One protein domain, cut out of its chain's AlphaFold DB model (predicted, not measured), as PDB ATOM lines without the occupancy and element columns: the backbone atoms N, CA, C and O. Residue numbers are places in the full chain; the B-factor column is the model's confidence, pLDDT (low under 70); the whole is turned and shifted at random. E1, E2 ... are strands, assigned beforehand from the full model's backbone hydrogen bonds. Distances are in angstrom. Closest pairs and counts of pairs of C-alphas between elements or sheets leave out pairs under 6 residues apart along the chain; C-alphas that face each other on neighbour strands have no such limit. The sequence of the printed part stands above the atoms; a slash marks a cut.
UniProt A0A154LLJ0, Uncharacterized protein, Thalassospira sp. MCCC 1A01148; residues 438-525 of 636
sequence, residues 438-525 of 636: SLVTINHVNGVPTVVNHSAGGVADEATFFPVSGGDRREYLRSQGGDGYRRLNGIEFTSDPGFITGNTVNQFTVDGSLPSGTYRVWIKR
ATOM      1  N   SER A 438      -9.991  10.671  47.513       98.38
ATOM      2  CA  SER A 438      -8.726  11.346  47.814       98.38
ATOM      3  C   SER A 438      -8.942  12.425  48.863       98.38
ATOM      4  O   SER A 438      -9.960  13.118  48.838       98.38
ATOM      5  N   LEU A 439      -7.950  12.611  49.733       98.56
ATOM      6  CA  LEU A 439      -7.865  13.762  50.624       98.56
ATOM      7  C   LEU A 439      -6.704  14.648  50.191       98.56
ATOM      8  O   LEU A 439      -5.630  14.155  49.857       98.56
ATOM      9  N   VAL A 440      -6.915  15.960  50.164       97.88
ATOM     10  CA  VAL A 440      -5.852  16.920  49.841       97.88
ATOM     11  C   VAL A 440      -5.952  18.160  50.717       97.88
ATOM     12  O   VAL A 440      -7.026  18.536  51.185       97.88
ATOM     13  N   THR A 441      -4.816  18.824  50.922       97.75
ATOM     14  CA  THR A 441      -4.772  20.184  51.467       97.75
ATOM     15  C   THR A 441      -4.466  21.158  50.344       97.75
ATOM     16  O   THR A 441      -3.493  20.968  49.615       97.75
ATOM     17  N   ILE A 442      -5.253  22.226  50.239       97.00
ATOM     18  CA  ILE A 442      -5.017  23.300  49.272       97.00
ATOM     19  C   ILE A 442      -4.887  24.642  49.986       97.00
ATOM     20  O   ILE A 442      -5.544  24.886  50.996       97.00
ATOM     21  N   ASN A 443      -4.047  25.521  49.442       97.19
ATOM     22  CA  ASN A 443      -3.992  26.929  49.815       97.19
ATOM     23  C   ASN A 443      -4.507  27.731  48.626       97.19
ATOM     24  O   ASN A 443      -3.886  27.717  47.565       97.19
ATOM     25  N   HIS A 444      -5.643  28.392  48.802       95.88
ATOM     26  CA  HIS A 444      -6.303  29.158  47.759       95.88
ATOM     27  C   HIS A 444      -6.178  30.658  48.028       95.88
ATOM     28  O   HIS A 444      -6.196  31.105  49.178       95.88
ATOM     29  N   VAL A 445      -6.085  31.438  46.955       95.19
ATOM     30  CA  VAL A 445      -6.131  32.900  46.993       95.19
ATOM     31  C   VAL A 445      -7.280  33.341  46.098       95.19
ATOM     32  O   VAL A 445      -7.256  33.081  44.899       95.19
ATOM     33  N   ASN A 446      -8.264  34.022  46.682       91.44
ATOM     34  CA  ASN A 446      -9.417  34.553  45.968       91.44
ATOM     35  C   ASN A 446      -8.967  35.393  44.761       91.44
ATOM     36  O   ASN A 446      -8.013  36.173  44.842       91.44
ATOM     37  N   GLY A 447      -9.650  35.201  43.636       89.38
ATOM     38  CA  GLY A 447      -9.306  35.793  42.345       89.38
ATOM     39  C   GLY A 447      -8.161  35.098  41.595       89.38
ATOM     40  O   GLY A 447      -7.836  35.527  40.488       89.38
ATOM     41  N   VAL A 448      -7.545  34.046  42.150       93.50
ATOM     42  CA  VAL A 448      -6.449  33.299  41.511       93.50
ATOM     43  C   VAL A 448      -6.826  31.820  41.365       93.50
ATOM     44  O   VAL A 448      -6.937  31.119  42.374       93.50
ATOM     45  N   PRO A 449      -6.960  31.305  40.127       94.44
ATOM     46  CA  PRO A 449      -7.235  29.892  39.904       94.44
ATOM     47  C   PRO A 449      -6.198  28.997  40.587       94.44
ATOM     48  O   PRO A 449      -4.991  29.214  40.470       94.44
ATOM     49  N   THR A 450      -6.665  27.984  41.312       97.06
ATOM     50  CA  THR A 450      -5.812  27.020  42.018       97.06
ATOM     51  C   THR A 450      -5.997  25.640  41.414       97.06
ATOM     52  O   THR A 450      -7.078  25.062  41.490       97.06
ATOM     53  N   VAL A 451      -4.927  25.100  40.831       97.19
ATOM     54  CA  VAL A 451      -4.911  23.725  40.324       97.19
ATOM     55  C   VAL A 451      -4.797  22.762  41.502       97.19
ATOM     56  O   VAL A 451      -3.851  22.833  42.288       97.19
ATOM     57  N   VAL A 452      -5.752  21.847  41.606       97.94
ATOM     58  CA  VAL A 452      -5.825  20.813  42.634       97.94
ATOM     59  C   VAL A 452      -5.473  19.477  41.998       97.94
ATOM     60  O   VAL A 452      -6.220  18.959  41.174       97.94
ATOM     61  N   ASN A 453      -4.329  18.918  42.388       97.81
ATOM     62  CA  ASN A 453      -3.943  17.557  42.024       97.81
ATOM     63  C   ASN A 453      -4.435  16.595  43.105       97.81
ATOM     64  O   ASN A 453      -4.241  16.868  44.289       97.81
ATOM     65  N   HIS A 454      -5.029  15.473  42.710       97.25
ATOM     66  CA  HIS A 454      -5.565  14.471  43.629       97.25
ATOM     67  C   HIS A 454      -5.259  13.048  43.153       97.25
ATOM     68  O   HIS A 454      -4.685  12.844  42.089       97.25
ATOM     69  N   SER A 455      -5.592  12.041  43.960       95.69
ATOM     70  CA  SER A 455      -5.300  10.629  43.665       95.69
ATOM     71  C   SER A 455      -6.548   9.753  43.682       95.69
ATOM     72  O   SER A 455      -6.471   8.567  43.969       95.69
ATOM     73  N   ALA A 456      -7.703  10.324  43.324       93.12
ATOM     74  CA  ALA A 456      -8.968   9.585  43.297       93.12
ATOM     75  C   ALA A 456      -9.006   8.531  42.175       93.12
ATOM     76  O   ALA A 456      -9.871   7.671  42.181       93.12
ATOM     77  N   GLY A 457      -8.080   8.555  41.209       90.50
ATOM     78  CA  GLY A 457      -7.980   7.558  40.137       90.50
ATOM     79  C   GLY A 457      -8.882   7.832  38.929       90.50
ATOM     80  O   GLY A 457      -9.077   6.943  38.110       90.50
ATOM     81  N   GLY A 458      -9.437   9.040  38.813       90.75
ATOM     82  CA  GLY A 458     -10.365   9.428  37.750       90.75
ATOM     83  C   GLY A 458     -10.750  10.904  37.835       90.75
ATOM     84  O   GLY A 458     -10.141  11.663  38.590       90.75
ATOM     85  N   VAL A 459     -11.736  11.303  37.032       92.75
ATOM     86  CA  VAL A 459     -12.362  12.636  37.098       92.75
ATOM     87  C   VAL A 459     -13.139  12.745  38.412       92.75
ATOM     88  O   VAL A 459     -13.742  11.760  38.834       92.75
ATOM     89  N   ALA A 460     -13.104  13.902  39.075       95.31
ATOM     90  CA  ALA A 460     -13.864  14.102  40.307       95.31
ATOM     91  C   ALA A 460     -15.361  14.236  39.992       95.31
ATOM     92  O   ALA A 460     -15.745  15.101  39.202       95.31
ATOM     93  N   ASP A 461     -16.200  13.418  40.626       94.88
ATOM     94  CA  ASP A 461     -17.656  13.576  40.547       94.88
ATOM     95  C   ASP A 461     -18.156  14.509  41.652       94.88
ATOM     96  O   ASP A 461     -19.084  15.284  41.437       94.88
ATOM     97  N   GLU A 462     -17.491  14.499  42.810       95.25
ATOM     98  CA  GLU A 462     -17.793  15.380  43.934       95.25
ATOM     99  C   GLU A 462     -16.521  15.846  44.649       95.25
ATOM    100  O   GLU A 462     -15.525  15.119  44.725       95.25
ATOM    101  N   ALA A 463     -16.564  17.047  45.231       96.25
ATOM    102  CA  ALA A 463     -15.504  17.544  46.105       96.25
ATOM    103  C   ALA A 463     -16.071  18.405  47.239       96.25
ATOM    104  O   ALA A 463     -16.734  19.406  46.980       96.25
ATOM    105  N   THR A 464     -15.784  18.045  48.491       96.00
ATOM    106  CA  THR A 464     -16.201  18.790  49.688       96.00
ATOM    107  C   THR A 464     -15.016  19.553  50.277       96.00
ATOM    108  O   THR A 464     -14.004  18.951  50.626       96.00
ATOM    109  N   PHE A 465     -15.147  20.871  50.405       96.19
ATOM    110  CA  PHE A 465     -14.132  21.814  50.867       96.19
ATOM    111  C   PHE A 465     -14.415  22.239  52.312       96.19
ATOM    112  O   PHE A 465     -15.419  22.894  52.588       96.19
ATOM    113  N   PHE A 466     -13.497  21.917  53.220       96.94
ATOM    114  CA  PHE A 466     -13.538  22.287  54.634       96.94
ATOM    115  C   PHE A 466     -12.547  23.434  54.897       96.94
ATOM    116  O   PHE A 466     -11.334  23.200  54.842       96.94
ATOM    117  N   PRO A 467     -13.015  24.676  55.136       96.94
ATOM    118  CA  PRO A 467     -12.135  25.810  55.398       96.94
ATOM    119  C   PRO A 467     -11.502  25.701  56.789       96.94
ATOM    120  O   PRO A 467     -12.196  25.706  57.801       96.94
ATOM    121  N   VAL A 468     -10.170  25.684  56.855       97.19
ATOM    122  CA  VAL A 468      -9.412  25.589  58.119       97.19
ATOM    123  C   VAL A 468      -9.712  26.764  59.055       97.19
ATOM    124  O   VAL A 468      -9.792  26.592  60.266       97.19
ATOM    125  N   SER A 469      -9.919  27.960  58.502       95.62
ATOM    126  CA  SER A 469     -10.241  29.175  59.261       95.62
ATOM    127  C   SER A 469     -11.732  29.351  59.576       95.62
ATOM    128  O   SER A 469     -12.101  30.369  60.161       95.62
ATOM    129  N   GLY A 470     -12.583  28.410  59.163       94.38
ATOM    130  CA  GLY A 470     -14.040  28.509  59.259       94.38
ATOM    131  C   GLY A 470     -14.690  29.179  58.050       94.38
ATOM    132  O   GLY A 470     -14.013  29.702  57.161       94.38
ATOM    133  N   GLY A 471     -16.020  29.133  58.015       93.88
ATOM    134  CA  GLY A 471     -16.863  29.603  56.917       93.88
ATOM    135  C   GLY A 471     -17.716  28.499  56.291       93.88
ATOM    136  O   GLY A 471     -17.921  27.432  56.867       93.88
ATOM    137  N   ASP A 472     -18.232  28.766  55.091       92.75
ATOM    138  CA  ASP A 472     -19.093  27.829  54.369       92.75
ATOM    139  C   ASP A 472     -18.303  26.604  53.885       92.75
ATOM    140  O   ASP A 472     -17.298  26.727  53.178       92.75
ATOM    141  N   ARG A 473     -18.801  25.408  54.213       93.00
ATOM    142  CA  ARG A 473     -18.284  24.135  53.705       93.00
ATOM    143  C   ARG A 473     -18.908  23.862  52.352       93.00
ATOM    144  O   ARG A 473     -20.084  23.517  52.273       93.00
ATOM    145  N   ARG A 474     -18.153  24.065  51.278       92.50
ATOM    146  CA  ARG A 474     -18.685  23.984  49.911       92.50
ATOM    147  C   ARG A 474     -18.552  22.573  49.364       92.50
ATOM    148  O   ARG A 474     -17.539  21.925  49.579       92.50
ATOM    149  N   GLU A 475     -19.543  22.107  48.632       92.06
ATOM    150  CA  GLU A 475     -19.547  20.809  47.978       92.06
ATOM    151  C   GLU A 475     -19.874  20.990  46.498       92.06
ATOM    152  O   GLU A 475     -20.951  21.461  46.136       92.06
ATOM    153  N   TYR A 476     -18.916  20.637  45.654       92.62
ATOM    154  CA  TYR A 476     -19.071  20.540  44.210       92.62
ATOM    155  C   TYR A 476     -19.702  19.202  43.833       92.62
ATOM    156  O   TYR A 476     -19.323  18.175  44.402       92.62
ATOM    157  N   LEU A 477     -20.582  19.217  42.828       89.25
ATOM    158  CA  LEU A 477     -21.099  18.025  42.159       89.25
ATOM    159  C   LEU A 477     -21.048  18.213  40.653       89.25
ATOM    160  O   LEU A 477     -21.621  19.155  40.105       89.25
ATOM    161  N   ARG A 478     -20.422  17.264  39.966       88.31
ATOM    162  CA  ARG A 478     -20.246  17.298  38.517       88.31
ATOM    163  C   ARG A 478     -21.567  17.317  37.756       88.31
ATOM    164  O   ARG A 478     -21.662  17.998  36.736       88.31
ATOM    165  N   SER A 479     -22.584  16.630  38.267       82.88
ATOM    166  CA  SER A 479     -23.930  16.607  37.684       82.88
ATOM    167  C   SER A 479     -24.622  17.975  37.669       82.88
ATOM    168  O   SER A 479     -25.574  18.164  36.920       82.88
ATOM    169  N   GLN A 480     -24.134  18.950  38.445       79.81
ATOM    170  CA  GLN A 480     -24.654  20.320  38.476       79.81
ATOM    171  C   GLN A 480     -23.886  21.288  37.559       79.81
ATOM    172  O   GLN A 480     -24.179  22.483  37.539       79.81
ATOM    173  N   GLY A 481     -22.904  20.793  36.799       82.50
ATOM    174  CA  GLY A 481     -21.999  21.626  36.011       82.50
ATOM    175  C   GLY A 481     -20.901  22.288  36.854       82.50
ATOM    176  O   GLY A 481     -20.841  22.144  38.071       82.50
ATOM    177  N   GLY A 482     -19.985  23.003  36.191       81.94
ATOM    178  CA  GLY A 482     -18.808  23.612  36.833       81.94
ATOM    179  C   GLY A 482     -19.105  24.783  37.775       81.94
ATOM    180  O   GLY A 482     -18.255  25.134  38.587       81.94
ATOM    181  N   ASP A 483     -20.300  25.368  37.694       84.81
ATOM    182  CA  ASP A 483     -20.653  26.605  38.403       84.81
ATOM    183  C   ASP A 483     -21.401  26.345  39.724       84.81
ATOM    184  O   ASP A 483     -21.457  27.204  40.606       84.81
ATOM    185  N   GLY A 484     -22.029  25.174  39.855       83.62
ATOM    186  CA  GLY A 484     -22.900  24.839  40.977       83.62
ATOM    187  C   GLY A 484     -22.130  24.316  42.184       83.62
ATOM    188  O   GLY A 484     -21.249  23.464  42.056       83.62
ATOM    189  N   TYR A 485     -22.502  24.784  43.376       88.44
ATOM    190  CA  TYR A 485     -22.091  24.146  44.621       88.44
ATOM    191  C   TYR A 485     -23.170  24.201  45.698       88.44
ATOM    192  O   TYR A 485     -24.153  24.945  45.677       88.44
ATOM    193  N   ARG A 486     -22.954  23.361  46.693       87.88
ATOM    194  CA  ARG A 486     -23.829  23.139  47.830       87.88
ATOM    195  C   ARG A 486     -23.098  23.539  49.099       87.88
ATOM    196  O   ARG A 486     -21.888  23.373  49.189       87.88
ATOM    197  N   ARG A 487     -23.804  24.080  50.088       89.56
ATOM    198  CA  ARG A 487     -23.221  24.324  51.415       89.56
ATOM    199  C   ARG A 487     -23.562  23.165  52.331       89.56
ATOM    200  O   ARG A 487     -24.741  22.939  52.568       89.56
ATOM    201  N   LEU A 488     -22.566  22.430  52.817       90.44
ATOM    202  CA  LEU A 488     -22.760  21.309  53.736       90.44
ATOM    203  C   LEU A 488     -23.323  21.787  55.081       90.44
ATOM    204  O   LEU A 488     -24.225  21.163  55.611       90.44
ATOM    205  N   ASN A 489     -22.864  22.929  55.585       90.50
ATOM    206  CA  ASN A 489     -23.345  23.590  56.806       90.50
ATOM    207  C   ASN A 489     -24.556  24.510  56.576       90.50
ATOM    208  O   ASN A 489     -24.778  25.479  57.295       90.50
ATOM    209  N   GLY A 490     -25.343  24.236  55.541       88.00
ATOM    210  CA  GLY A 490     -26.537  25.002  55.221       88.00
ATOM    211  C   GLY A 490     -27.517  24.187  54.391       88.00
ATOM    212  O   GLY A 490     -27.247  23.050  54.011       88.00
ATOM    213  N   ILE A 491     -28.669  24.782  54.104       84.00
ATOM    214  CA  ILE A 491     -29.716  24.157  53.279       84.00
ATOM    215  C   ILE A 491     -29.796  24.763  51.876       84.00
ATOM    216  O   ILE A 491     -30.524  24.270  51.026       84.00
ATOM    217  N   GLU A 492     -29.055  25.840  51.620       81.12
ATOM    218  CA  GLU A 492     -29.166  26.601  50.380       81.12
ATOM    219  C   GLU A 492     -28.313  26.008  49.249       81.12
ATOM    220  O   GLU A 492     -27.233  25.436  49.462       81.12
ATOM    221  N   PHE A 493     -28.819  26.179  48.028       80.06
ATOM    222  CA  PHE A 493     -28.080  25.997  46.784       80.06
ATOM    223  C   PHE A 493     -27.451  27.327  46.361       80.06
ATOM    224  O   PHE A 493     -28.055  28.390  46.525       80.06
ATOM    225  N   THR A 494     -26.231  27.286  45.828       84.69
ATOM    226  CA  THR A 494     -25.514  28.482  45.378       84.69
ATOM    227  C   THR A 494     -24.733  28.166  44.105       84.69
ATOM    228  O   THR A 494     -24.390  27.021  43.827       84.69
ATOM    229  N   SER A 495     -24.472  29.182  43.294       84.12
ATOM    230  CA  SER A 495     -23.665  29.044  42.087       84.12
ATOM    231  C   SER A 495     -22.670  30.186  42.015       84.12
ATOM    232  O   SER A 495     -23.077  31.346  42.097       84.12
ATOM    233  N   ASP A 496     -21.405  29.853  41.805       84.06
ATOM    234  CA  ASP A 496     -20.362  30.810  41.469       84.06
ATOM    235  C   ASP A 496     -19.840  30.427  40.075       84.06
ATOM    236  O   ASP A 496     -19.372  29.298  39.910       84.06
ATOM    237  N   PRO A 497     -19.914  31.313  39.063       81.88
ATOM    238  CA  PRO A 497     -19.429  31.002  37.722       81.88
ATOM    239  C   PRO A 497     -18.004  30.451  37.760       81.88
ATOM    240  O   PRO A 497     -17.127  31.050  38.374       81.88
ATOM    241  N   GLY A 498     -17.789  29.308  37.119       79.19
ATOM    242  CA  GLY A 498     -16.500  28.646  37.027       79.19
ATOM    243  C   GLY A 498     -15.988  28.008  38.315       79.19
ATOM    244  O   GLY A 498     -14.816  27.652  38.320       79.19
ATOM    245  N   PHE A 499     -16.795  27.839  39.375       89.94
ATOM    246  CA  PHE A 499     -16.338  27.316  40.677       89.94
ATOM    247  C   PHE A 499     -15.326  26.162  40.557       89.94
ATOM    248  O   PHE A 499     -14.247  26.227  41.151       89.94
ATOM    249  N   ILE A 500     -15.633  25.165  39.720       92.56
ATOM    250  CA  ILE A 500     -14.697  24.133  39.269       92.56
ATOM    251  C   ILE A 500     -14.601  24.138  37.740       92.56
ATOM    252  O   ILE A 500     -15.585  23.951  37.026       92.56
ATOM    253  N   THR A 501     -13.378  24.262  37.226       92.50
ATOM    254  CA  THR A 501     -13.053  24.159  35.796       92.50
ATOM    255  C   THR A 501     -11.938  23.147  35.552       92.50
ATOM    256  O   THR A 501     -11.264  22.700  36.479       92.50
ATOM    257  N   GLY A 502     -11.742  22.743  34.291       90.81
ATOM    258  CA  GLY A 502     -10.637  21.852  33.916       90.81
ATOM    259  C   GLY A 502     -10.648  20.508  34.651       90.81
ATOM    260  O   GLY A 502      -9.582  19.970  34.936       90.81
ATOM    261  N   ASN A 503     -11.835  19.997  35.000       93.12
ATOM    262  CA  ASN A 503     -11.995  18.727  35.701       93.12
ATOM    263  C   ASN A 503     -11.606  17.571  34.770       93.12
ATOM    264  O   ASN A 503     -12.301  17.248  33.807       93.12
ATOM    265  N   THR A 504     -10.444  16.996  35.039       93.75
ATOM    266  CA  THR A 504      -9.794  15.927  34.286       93.75
ATOM    267  C   THR A 504      -9.370  14.823  35.251       93.75
ATOM    268  O   THR A 504      -9.591  14.899  36.460       93.75
ATOM    269  N   VAL A 505      -8.793  13.744  34.727       93.25
ATOM    270  CA  VAL A 505      -8.332  12.639  35.572       93.25
ATOM    271  C   VAL A 505      -7.289  13.150  36.566       93.25
ATOM    272  O   VAL A 505      -6.232  13.627  36.157       93.25
ATOM    273  N   ASN A 506      -7.574  12.990  37.862       95.00
ATOM    274  CA  ASN A 506      -6.689  13.360  38.972       95.00
ATOM    275  C   ASN A 506      -6.370  14.860  39.091       95.00
ATOM    276  O   ASN A 506      -5.440  15.232  39.817       95.00
ATOM    277  N   GLN A 507      -7.124  15.725  38.412       97.12
ATOM    278  CA  GLN A 507      -6.906  17.162  38.480       97.12
ATOM    279  C   GLN A 507      -8.180  17.956  38.198       97.12
ATOM    280  O   GLN A 507      -8.901  17.678  37.248       97.12
ATOM    281  N   PHE A 508      -8.395  19.028  38.951       96.50
ATOM    282  CA  PHE A 508      -9.329  20.093  38.585       96.50
ATOM    283  C   PHE A 508      -8.766  21.452  38.998       96.50
ATOM    284  O   PHE A 508      -7.771  21.537  39.717       96.50
ATOM    285  N   THR A 509      -9.386  22.533  38.539       96.31
ATOM    286  CA  THR A 509      -9.037  23.902  38.925       96.31
ATOM    287  C   THR A 509     -10.189  24.517  39.696       96.31
ATOM    288  O   THR A 509     -11.314  24.547  39.206       96.31
ATOM    289  N   VAL A 510      -9.902  25.013  40.896       94.56
ATOM    290  CA  VAL A 510     -10.828  25.853  41.659       94.56
ATOM    291  C   VAL A 510     -10.660  27.286  41.185       94.56
ATOM    292  O   VAL A 510      -9.534  27.796  41.178       94.56
ATOM    293  N   ASP A 511     -11.750  27.926  40.783       85.12
ATOM    294  CA  ASP A 511     -11.717  29.324  40.358       85.12
ATOM    295  C   ASP A 511     -11.638  30.300  41.544       85.12
ATOM    296  O   ASP A 511     -11.821  29.941  42.708       85.12
ATOM    297  N   GLY A 512     -11.341  31.564  41.247       74.62
ATOM    298  CA  GLY A 512     -11.145  32.630  42.219       74.62
ATOM    299  C   GLY A 512     -12.377  33.022  43.044       74.62
ATOM    300  O   GLY A 512     -12.245  33.894  43.903       74.62
ATOM    301  N   SER A 513     -13.551  32.430  42.812       83.44
ATOM    302  CA  SER A 513     -14.758  32.663  43.616       83.44
ATOM    303  C   SER A 513     -14.690  32.038  45.015       83.44
ATOM    304  O   SER A 513     -15.371  32.508  45.933       83.44
ATOM    305  N   LEU A 514     -13.833  31.031  45.223       91.19
ATOM    306  CA  LEU A 514     -13.572  30.488  46.553       91.19
ATOM    307  C   LEU A 514     -12.845  31.551  47.421       91.19
ATOM    308  O   LEU A 514     -11.925  32.230  46.960       91.19
ATOM    309  N   PRO A 515     -13.233  31.769  48.693       92.88
ATOM    310  CA  PRO A 515     -12.511  32.688  49.573       92.88
ATOM    311  C   PRO A 515     -11.052  32.263  49.793       92.88
ATOM    312  O   PRO A 515     -10.746  31.070  49.853       92.88
ATOM    313  N   SER A 516     -10.144  33.230  49.963       95.25
ATOM    314  CA  SER A 516      -8.742  32.942  50.293       95.25
ATOM    315  C   SER A 516      -8.646  32.157  51.599       95.25
ATOM    316  O   SER A 516      -9.265  32.541  52.589       95.25
ATOM    317  N   GLY A 517      -7.829  31.107  51.631       96.56
ATOM    318  CA  GLY A 517      -7.646  30.298  52.831       96.56
ATOM    319  C   GLY A 517      -7.017  28.938  52.562       96.56
ATOM    320  O   GLY A 517      -6.748  28.564  51.418       96.56
ATOM    321  N   THR A 518      -6.786  28.195  53.640       97.69
ATOM    322  CA  THR A 518      -6.397  26.785  53.577       97.69
ATOM    323  C   THR A 518      -7.645  25.919  53.689       97.69
ATOM    324  O   THR A 518      -8.483  26.158  54.559       97.69
ATOM    325  N   TYR A 519      -7.751  24.897  52.845       97.75
ATOM    326  CA  TYR A 519      -8.869  23.957  52.850       97.75
ATOM    327  C   TYR A 519      -8.368  22.518  52.943       97.75
ATOM    328  O   TYR A 519      -7.358  22.169  52.324       97.75
ATOM    329  N   ARG A 520      -9.102  21.676  53.677       97.69
ATOM    330  CA  ARG A 520      -9.058  20.217  53.509       97.69
ATOM    331  C   ARG A 520     -10.139  19.840  52.514       97.69
ATOM    332  O   ARG A 520     -11.261  20.326  52.629       97.69
ATOM    333  N   VAL A 521      -9.812  19.024  51.523       98.00
ATOM    334  CA  VAL A 521     -10.756  18.671  50.461       98.00
ATOM    335  C   VAL A 521     -10.912  17.163  50.401       98.00
ATOM    336  O   VAL A 521      -9.920  16.452  50.247       98.00
ATOM    337  N   TRP A 522     -12.156  16.695  50.507       98.19
ATOM    338  CA  TRP A 522     -12.526  15.303  50.280       98.19
ATOM    339  C   TRP A 522     -13.108  15.150  48.882       98.19
ATOM    340  O   TRP A 522     -14.155  15.715  48.572       98.19
ATOM    341  N   ILE A 523     -12.402  14.415  48.032       98.38
ATOM    342  CA  ILE A 523     -12.718  14.250  46.614       98.38
ATOM    343  C   ILE A 523     -13.212  12.827  46.399       98.38
ATOM    344  O   ILE A 523     -12.587  11.884  46.888       98.38
ATOM    345  N   LYS A 524     -14.308  12.677  45.654       97.62
ATOM    346  CA  LYS A 524     -14.968  11.398  45.383       97.62
ATOM    347  C   LYS A 524     -15.225  11.251  43.883       97.62
ATOM    348  O   LYS A 524     -15.553  12.219  43.195       97.62
ATOM    349  N   ARG A 525     -15.104  10.026  43.389       94.81
ATOM    350  CA  ARG A 525     -15.607   9.585  42.088       94.81
ATOM    351  C   ARG A 525     -16.348   8.268  42.247       94.81
ATOM    352  O   ARG A 525     -16.113   7.528  43.203       94.81
TER     353      ARG A 525
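AT A GLANCE: This is residues 438 to 525 of the 636 residues of an uncharacterized protein of Thalassospira sp. MCCC 1A01148 (UniProt A0A154LLJ0). What shape does this backbone make? It is a rounded sandwich of two unequal sheets, in which the strands E2, E8 and E7 cover part of one face of a strongly twisted sheet of six, and the end of that large sheet with E5 and E6 reaches past the small one. What is it built of? The 88 printed residues hold nine named strands, E1 to E9 in chain order, and no named helix: the class is all strand. The orders are E1 E9 E3 E4 E5 E6 and E2 E8 E7, both antiparallel; the whole is compact, with a radius of gyration of the C-alphas of 11.5 A and spans of 29 by 25 by 21 A.

IN THESE COORDINATES: Where does the first half run? E1 is residues 438 to 444, 18.0 A long, from C-alpha 438 at (-8.726, 11.346, 47.814). E2 is residues 450 to 453, E3 462 to 467 with 16.5 A, E4 474 to 477, and E5 484 to 487. Where does the rest run? E6 is residues 493 to 495, E7 500 to 504 with 10.8 A, and E8 507 to 510. E9, residues 517 to 524, is the longest strand by residues at 21.6 A and ends at C-alpha 524 at (-14.968, 11.398, 45.383).

HOW THE PARTS SIT: How is the large sheet joined? Its edge strands are E1 and E6; E1 and E9 are antiparallel at 154 degrees, with N 440 and O 521 3.0 A apart, and E9 and E3 are antiparallel at 155 degrees, with N 464 and O 522 2.8 A apart. E3 E4 E5 E6 form a meander, each strand the antiparallel neighbour of the one before, with N 465 and O 474 at 2.7 A, N 475 and O 486 at 2.7 A, and N 485 and O 494 at 3.0 A. How is the small sheet joined? N 452 and O 508 are 2.8 A apart between E2 and E8, and N 509 and O 501 are 2.8 A apart in the hairpin E7 and E8. How do the sheets meet? Their facing parts are 9.8 A centre to centre, with strands at 41 degrees. The closest C-alphas of E1 and E2, His 444 and Thr 450, are 6.1 A apart.

THE WHOLE: How large is it? The two C-alphas farthest apart, those of Gly 457 and Ile 491, are 30.3 A apart. Is anything cut, long or uncertain? The printed part has no cut and no long link. The mean pLDDT of the printed part is 92.0, and no printed residue is under 70.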